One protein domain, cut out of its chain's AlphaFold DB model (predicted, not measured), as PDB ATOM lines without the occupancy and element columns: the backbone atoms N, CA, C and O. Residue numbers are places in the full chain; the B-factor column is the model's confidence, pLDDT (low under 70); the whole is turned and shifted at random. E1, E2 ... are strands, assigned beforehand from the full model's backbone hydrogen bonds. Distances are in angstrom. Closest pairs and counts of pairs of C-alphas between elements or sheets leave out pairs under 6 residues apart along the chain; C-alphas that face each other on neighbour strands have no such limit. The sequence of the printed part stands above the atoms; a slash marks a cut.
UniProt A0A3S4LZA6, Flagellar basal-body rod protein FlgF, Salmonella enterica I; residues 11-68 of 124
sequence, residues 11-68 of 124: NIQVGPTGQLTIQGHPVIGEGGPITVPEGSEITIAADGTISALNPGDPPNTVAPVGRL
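This is residues 11 to 68 of the 124 residues of the protein "Flagellar basal-body rod protein FlgF" of Salmonella enterica I (UniProt A0A3S4LZA6). With little regular structure, the model has a small three-strand sheet, E3-E4-E5, towards one end and a short hairpin, E1-E2, towards the other, joined by the winding stretch of residues 23 to 40. The printed part has 58 residues; its five named strands, E1 to E5 along the chain, hold 20, class all strand, both sheets antiparallel. It is compact, radius of gyration of the C-alphas 10.8 A, spanning 31 by 25 by 19 A.

E1, residues 12 to 14, and E2, residues 20 to 22, form an antiparallel hairpin; N 13 and O 21 are within hydrogen-bond range, 2.8 A. E3, residues 41 to 44, E4, 49 to 53, and E5, 63 to 67, form a meander, two hairpins in a row, each strand antiparallel to the one before; N 43 and O 51 are 2.9 A apart, N 50 and O 66 2.8 A.

E1, 7.0 A long, begins at C-alpha 12 (-46.401, 24.167, 20.025). E2 measures 7.2 A, E3 10.3 A, E4 13.6 A. E5, 12.0 A, ends at C-alpha 67 (-45.864, 19.688, 7.142).

The printed part has no cut. The link E2 to E3 is long. No printed residue is under 70 in pLDDT.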
ATOM      1  N   ASN A  11     -45.572  28.496  20.126       90.75
ATOM      2  CA  ASN A  11     -45.658  27.685  21.345       90.75
ATOM      3  C   ASN A  11     -46.462  26.395  21.104       90.75
ATOM      4  O   ASN A  11     -47.604  26.262  21.549       90.75
ATOM      5  N   ILE A  12     -45.864  25.483  20.342       91.19
ATOM      6  CA  ILE A  12     -46.401  24.167  20.025       91.19
ATOM      7  C   ILE A  12     -46.082  23.215  21.174       91.19
ATOM      8  O   ILE A  12     -44.957  23.160  21.666       91.19
ATOM      9  N   GLN A  13     -47.085  22.451  21.583       91.12
ATOM     10  CA  GLN A  13     -47.003  21.462  22.647       91.12
ATOM     11  C   GLN A  13     -47.486  20.109  22.131       91.12
ATOM     12  O   GLN A  13     -48.440  20.040  21.351       91.12
ATOM     13  N   VAL A  14     -46.857  19.034  22.598       91.00
ATOM     14  CA  VAL A  14     -47.337  17.671  22.363       91.00
ATOM     15  C   VAL A  14     -48.397  17.357  23.414       91.00
ATOM     16  O   VAL A  14     -48.130  17.403  24.614       91.00
ATOM     17  N   GLY A  15     -49.622  17.093  22.968       86.44
ATOM     18  CA  GLY A  15     -50.722  16.689  23.831       86.44
ATOM     19  C   GLY A  15     -50.597  15.231  24.299       86.44
ATOM     20  O   GLY A  15     -49.788  14.475  23.762       86.44
ATOM     21  N   PRO A  16     -51.450  14.789  25.242       83.38
ATOM     22  CA  PRO A  16     -51.387  13.441  25.827       83.38
ATOM     23  C   PRO A  16     -51.571  12.294  24.825       83.38
ATOM     24  O   PRO A  16     -51.219  11.158  25.107       83.38
ATOM     25  N   THR A  17     -52.161  12.576  23.665       85.81
ATOM     26  CA  THR A  17     -52.400  11.609  22.584       85.81
ATOM     27  C   THR A  17     -51.370  11.721  21.454       85.81
ATOM     28  O   THR A  17     -51.593  11.191  20.369       85.81
ATOM     29  N   GLY A  18     -50.283  12.474  21.658       89.50
ATOM     30  CA  GLY A  18     -49.282  12.767  20.628       89.50
ATOM     31  C   GLY A  18     -49.708  13.850  19.631       89.50
ATOM     32  O   GLY A  18     -48.957  14.177  18.720       89.50
ATOM     33  N   GLN A  19     -50.898  14.443  19.764       94.06
ATOM     34  CA  GLN A  19     -51.334  15.528  18.882       94.06
ATOM     35  C   GLN A  19     -50.575  16.826  19.171       94.06
ATOM     36  O   GLN A  19     -50.478  17.250  20.321       94.06
ATOM     37  N   LEU A  20     -50.105  17.505  18.125       93.56
ATOM     38  CA  LEU A  20     -49.536  18.841  18.261       93.56
ATOM     39  C   LEU A  20     -50.642  19.867  18.496       93.56
ATOM     40  O   LEU A  20     -51.639  19.904  17.771       93.56
ATOM     41  N   THR A  21     -50.451  20.724  19.494       93.44
ATOM     42  CA  THR A  21     -51.417  21.756  19.874       93.44
ATOM     43  C   THR A  21     -50.752  23.107  20.110       93.44
ATOM     44  O   THR A  21     -49.593  23.176  20.507       93.44
ATOM     45  N   ILE A  22     -51.494  24.190  19.884       92.94
ATOM     46  CA  ILE A  22     -51.129  25.553  20.293       92.94
ATOM     47  C   ILE A  22     -52.313  26.110  21.073       92.94
ATOM     48  O   ILE A  22     -53.424  26.148  20.551       92.94
ATOM     49  N   GLN A  23     -52.094  26.532  22.322       90.81
ATOM     50  CA  GLN A  23     -53.167  27.038  23.198       90.81
ATOM     51  C   GLN A  23     -54.348  26.047  23.330       90.81
ATOM     52  O   GLN A  23     -55.498  26.450  23.460       90.81
ATOM     53  N   GLY A  24     -54.069  24.739  23.262       90.19
ATOM     54  CA  GLY A  24     -55.084  23.680  23.295       90.19
ATOM     55  C   GLY A  24     -55.801  23.413  21.964       90.19
ATOM     56  O   GLY A  24     -56.605  22.487  21.890       90.19
ATOM     57  N   HIS A  25     -55.504  24.165  20.900       91.62
ATOM     58  CA  HIS A  25     -56.055  23.925  19.566       91.62
ATOM     59  C   HIS A  25     -55.158  22.987  18.751       91.62
ATOM     60  O   HIS A  25     -53.945  23.207  18.725       91.62
ATOM     61  N   PRO A  26     -55.718  21.988  18.041       93.25
ATOM     62  CA  PRO A  26     -54.949  21.126  17.151       93.25
ATOM     63  C   PRO A  26     -54.213  21.911  16.066       93.25
ATOM     64  O   PRO A  26     -54.802  22.743  15.373       93.25
ATOM     65  N   VAL A  27     -52.937  21.594  15.876       93.75
ATOM     66  CA  VAL A  27     -52.139  22.108  14.763       93.75
ATOM     67  C   VAL A  27     -52.508  21.349  13.494       93.75
ATOM     68  O   VAL A  27     -52.452  20.118  13.453       93.75
ATOM     69  N   ILE A  28     -52.872  22.090  12.449       93.56
ATOM     70  CA  ILE A  28     -53.291  21.532  11.162       93.56
ATOM     71  C   ILE A  28     -52.126  21.551  10.171       93.56
ATOM     72  O   ILE A  28     -51.531  22.594   9.891       93.56
ATOM     73  N   GLY A  29     -51.819  20.377   9.633       93.69
ATOM     74  CA  GLY A  29     -50.907  20.177   8.520       93.69
ATOM     75  C   GLY A  29     -51.625  20.036   7.182       93.69
ATOM     76  O   GLY A  29     -52.850  20.116   7.094       93.69
ATOM     77  N   GLU A  30     -50.855  19.777   6.127       92.06
ATOM     78  CA  GLU A  30     -51.388  19.557   4.774       92.06
ATOM     79  C   GLU A  30     -52.362  18.363   4.698       92.06
ATOM     80  O   GLU A  30     -53.301  18.385   3.908       92.06
ATOM     81  N   GLY A  31     -52.173  17.345   5.548       89.69
ATOM     82  CA  GLY A  31     -53.009  16.138   5.621       89.69
ATOM     83  C   GLY A  31     -54.043  16.116   6.756       89.69
ATOM     84  O   GLY A  31     -54.639  15.070   6.998       89.69
ATOM     85  N   GLY A  32     -54.245  17.228   7.474       92.06
ATOM     86  CA  GLY A  32     -55.088  17.285   8.676       92.06
ATOM     87  C   GLY A  32     -54.282  17.479   9.968       92.06
ATOM     88  O   GLY A  32     -53.140  17.936   9.907       92.06
ATOM     89  N   PRO A  33     -54.863  17.205  11.152       94.06
ATOM     90  CA  PRO A  33     -54.175  17.398  12.426       94.06
ATOM     91  C   PRO A  33     -52.873  16.598  12.514       94.06
ATOM     92  O   PRO A  33     -52.850  15.414  12.183       94.06
ATOM     93  N   ILE A  34     -51.803  17.228  12.993       94.62
ATOM     94  CA  ILE A  34     -50.492  16.578  13.087       94.62
ATOM     95  C   ILE A  34     -50.373  15.832  14.416       94.62
ATOM     96  O   ILE A  34     -50.666  16.379  15.482       94.62
ATOM     97  N   THR A  35     -49.917  14.584  14.340       94.88
ATOM     98  CA  THR A  35     -49.575  13.749  15.494       94.88
ATOM     99  C   THR A  35     -48.115  13.333  15.409       94.88
ATOM    100  O   THR A  35     -47.552  13.225  14.321       94.88
ATOM    101  N   VAL A  36     -47.501  13.141  16.567       93.44
ATOM    102  CA  VAL A  36     -46.106  12.744  16.724       93.44
ATOM    103  C   VAL A  36     -46.009  11.591  17.722       93.44
ATOM    104  O   VAL A  36     -46.901  11.446  18.565       93.44
ATOM    105  N   PRO A  37     -44.951  10.766  17.652       89.69
ATOM    106  CA  PRO A  37     -44.704   9.737  18.652       89.69
ATOM    107  C   PRO A  37     -44.605  10.327  20.064       89.69
ATOM    108  O   PRO A  37     -44.081  11.428  20.261       89.69
ATOM    109  N   GLU A  38     -45.094   9.592  21.058       86.12
ATOM    110  CA  GLU A  38     -45.022  10.029  22.451       86.12
ATOM    111  C   GLU A  38     -43.561  10.163  22.910       86.12
ATOM    112  O   GLU A  38     -42.714   9.322  22.608       86.12
ATOM    113  N   GLY A  39     -43.257  11.256  23.614       85.06
ATOM    114  CA  GLY A  39     -41.913  11.548  24.117       85.06
ATOM    115  C   GLY A  39     -40.901  11.987  23.055       85.06
ATOM    116  O   GLY A  39     -39.759  12.267  23.411       85.06
ATOM    117  N   SER A  40     -41.286  12.062  21.779       90.12
ATOM    118  CA  SER A  40     -40.363  12.460  20.715       90.12
ATOM    119  C   SER A  40     -39.909  13.918  20.822       90.12
ATOM    120  O   SER A  40     -40.659  14.809  21.231       90.12
ATOM    121  N   GLU A  41     -38.664  14.165  20.420       91.06
ATOM    122  CA  GLU A  41     -38.138  15.512  20.222       91.06
ATOM    123  C   GLU A  41     -38.557  16.019  18.841       91.06
ATOM    124  O   GLU A  41     -38.360  15.340  17.830       91.06
ATOM    125  N   ILE A  42     -39.150  17.214  18.793       91.81
ATOM    126  CA  ILE A  42     -39.742  17.772  17.576       91.81
ATOM    127  C   ILE A  42     -38.882  18.902  17.030       91.81
ATOM    128  O   ILE A  42     -38.565  19.859  17.732       91.81
ATOM    129  N   THR A  43     -38.575  18.825  15.739       92.12
ATOM    130  CA  THR A  43     -37.930  19.899  14.980       92.12
ATOM    131  C   THR A  43     -38.886  20.427  13.921       92.12
ATOM    132  O   THR A  43     -39.535  19.651  13.220       92.12
ATOM    133  N   ILE A  44     -38.955  21.751  13.780       91.94
ATOM    134  CA  ILE A  44     -39.773  22.419  12.765       91.94
ATOM    135  C   ILE A  44     -38.857  23.269  11.893       91.94
ATOM    136  O   ILE A  44     -38.203  24.195  12.373       91.94
ATOM    137  N   ALA A  45     -38.808  22.948  10.607       92.75
ATOM    138  CA  ALA A  45     -38.056  23.704   9.620       92.75
ATOM    139  C   ALA A  45     -38.815  24.968   9.178       92.75
ATOM    140  O   ALA A  45     -40.030  25.093   9.343       92.75
ATOM    141  N   ALA A  46     -38.096  25.919   8.578       89.38
ATOM    142  CA  ALA A  46     -38.658  27.201   8.140       89.38
ATOM    143  C   ALA A  46     -39.723  27.071   7.032       89.38
ATOM    144  O   ALA A  46     -40.562  27.953   6.874       89.38
ATOM    145  N   ASP A  47     -39.700  25.974   6.275       90.06
ATOM    146  CA  ASP A  47     -40.711  25.630   5.272       90.06
ATOM    147  C   ASP A  47     -41.966  24.973   5.885       90.06
ATOM    148  O   ASP A  47     -42.901  24.621   5.169       90.06
ATOM    149  N   GLY A  48     -41.989  24.805   7.211       91.62
ATOM    150  CA  GLY A  48     -43.066  24.167   7.954       91.62
ATOM    151  C   GLY A  48     -42.965  22.645   8.029       91.62
ATOM    152  O   GLY A  48     -43.884  22.027   8.569       91.62
ATOM    153  N   THR A  49     -41.902  22.023   7.510       95.38
ATOM    154  CA  THR A  49     -41.680  20.580   7.676       95.38
ATOM    155  C   THR A  49     -41.442  20.269   9.151       95.38
ATOM    156  O   THR A  49     -40.593  20.881   9.797       95.38
ATOM    157  N   ILE A  50     -42.206  19.320   9.683       94.25
ATOM    158  CA  ILE A  50     -42.081  18.823  11.048       94.25
ATOM    159  C   ILE A  50     -41.414  17.459  10.992       94.25
ATOM    160  O   ILE A  50     -41.865  16.571  10.262       94.25
ATOM    161  N   SER A  51     -40.389  17.292  11.813       94.31
ATOM    162  CA  SER A  51     -39.702  16.025  12.009       94.31
ATOM    163  C   SER A  51     -39.659  15.661  13.486       94.31
ATOM    164  O   SER A  51     -39.638  16.541  14.345       94.31
ATOM    165  N   ALA A  52     -39.638  14.364  13.766       93.88
ATOM    166  CA  ALA A  52     -39.576  13.818  15.110       93.88
ATOM    167  C   ALA A  52     -38.372  12.882  15.256       93.88
ATOM    168  O   ALA A  52     -38.017  12.156  14.324       93.88
ATOM    169  N   LEU A  53     -37.769  12.897  16.439       94.12
ATOM    170  CA  LEU A  53     -36.780  11.928  16.897       94.12
ATOM    171  C   LEU A  53     -37.374  11.170  18.083       94.12
ATOM    172  O   LEU A  53     -37.780  11.802  19.059       94.12
ATOM    173  N   ASN A  54     -37.452   9.840  18.018       92.31
ATOM    174  CA  ASN A  54     -38.021   9.080  19.130       92.31
ATOM    175  C   ASN A  54     -37.065   9.048  20.332       92.31
ATOM    176  O   ASN A  54     -35.844   9.132  20.165       92.31
ATOM    177  N   PRO A  55     -37.595   8.859  21.552       89.81
ATOM    178  CA  PRO A  55     -36.768   8.657  22.732       89.81
ATOM    179  C   PRO A  55     -35.789   7.492  22.556       89.81
ATOM    180  O   PRO A  55     -36.197   6.363  22.293       89.81
ATOM    181  N   GLY A  56     -34.499   7.757  22.759       90.62
ATOM    182  CA  GLY A  56     -33.445   6.737  22.713       90.62
ATOM    183  C   GLY A  56     -32.895   6.430  21.319       90.62
ATOM    184  O   GLY A  56     -31.894   5.718  21.225       90.62
ATOM    185  N   ASP A  57     -33.482   6.991  20.260       91.88
ATOM    186  CA  ASP A  57     -32.947   6.855  18.911       91.88
ATOM    187  C   ASP A  57     -31.694   7.740  18.705       91.88
ATOM    188  O   ASP A  57     -31.570   8.819  19.300       91.88
ATOM    189  N   PRO A  58     -30.740   7.333  17.845       93.00
ATOM    190  CA  PRO A  58     -29.592   8.165  17.496       93.00
ATOM    191  C   PRO A  58     -30.008   9.478  16.796       93.00
ATOM    192  O   PRO A  58     -30.894   9.446  15.939       93.00
ATOM    193  N   PRO A  59     -29.329  10.624  17.025       89.12
ATOM    194  CA  PRO A  59     -29.730  11.926  16.463       89.12
ATOM    195  C   PRO A  59     -29.806  12.013  14.930       89.12
ATOM    196  O   PRO A  59     -30.421  12.924  14.388       89.12
ATOM    197  N   ASN A  60     -29.179  11.088  14.203       90.50
ATOM    198  CA  ASN A  60     -29.218  11.023  12.739       90.50
ATOM    199  C   ASN A  60     -30.436  10.259  12.182       90.50
ATOM    200  O   ASN A  60     -30.487  10.005  10.980       90.50
ATOM    201  N   THR A  61     -31.396   9.886  13.030       91.31
ATOM    202  CA  THR A  61     -32.606   9.133  12.648       91.31
ATOM    203  C   THR A  61     -33.884   9.977  12.657       91.31
ATOM    204  O   THR A  61     -34.981   9.442  12.519       91.31
ATOM    205  N   VAL A  62     -33.750  11.302  12.780       91.19
ATOM    206  CA  VAL A  62     -34.861  12.258  12.692       91.19
ATOM    207  C   VAL A  62     -35.680  11.997  11.423       91.19
ATOM    208  O   VAL A  62     -35.146  12.043  10.313       91.19
ATOM    209  N   ALA A  63     -36.982  11.760  11.581       91.25
ATOM    210  CA  ALA A  63     -37.879  11.407  10.486       91.25
ATOM    211  C   ALA A  63     -38.992  12.455  10.306       91.25
ATOM    212  O   ALA A  63     -39.543  12.934  11.300       91.25
ATOM    213  N   PRO A  64     -39.357  12.819   9.062       93.44
ATOM    214  CA  PRO A  64     -40.465  13.732   8.812       93.44
ATOM    215  C   PRO A  64     -41.799  13.089   9.214       93.44
ATOM    216  O   PRO A  64     -42.096  11.961   8.826       93.44
ATOM    217  N   VAL A  65     -42.618  13.831   9.959       94.38
ATOM    218  CA  VAL A  65     -43.950  13.403  10.434       94.38
ATOM    219  C   VAL A  65     -45.086  14.140   9.727       94.38
ATOM    220  O   VAL A  65     -46.211  13.652   9.666       94.38
ATOM    221  N   GLY A  66     -44.807  15.316   9.166       93.94
ATOM    222  CA  GLY A  66     -45.788  16.092   8.421       93.94
ATOM    223  C   GLY A  66     -45.276  17.476   8.058       93.94
ATOM    224  O   GLY A  66     -44.121  17.818   8.302       93.94
ATOM    225  N   ARG A  67     -46.152  18.294   7.480       95.44
ATOM    226  CA  ARG A  67     -45.864  19.688   7.142       95.44
ATOM    227  C   ARG A  67     -47.017  20.576   7.580       95.44
ATOM    228  O   ARG A  67     -48.177  20.230   7.354       95.44
ATOM    229  N   LEU A  68     -46.694  21.703   8.207       94.00
ATOM    230  CA  LEU A  68     -47.656  22.723   8.616       94.00
ATOM    231  C   LEU A  68     -48.420  23.274   7.409       94.00
ATOM    232  O   LEU A  68     -47.825  23.603   6.384       94.00
TER     233      LEU A  68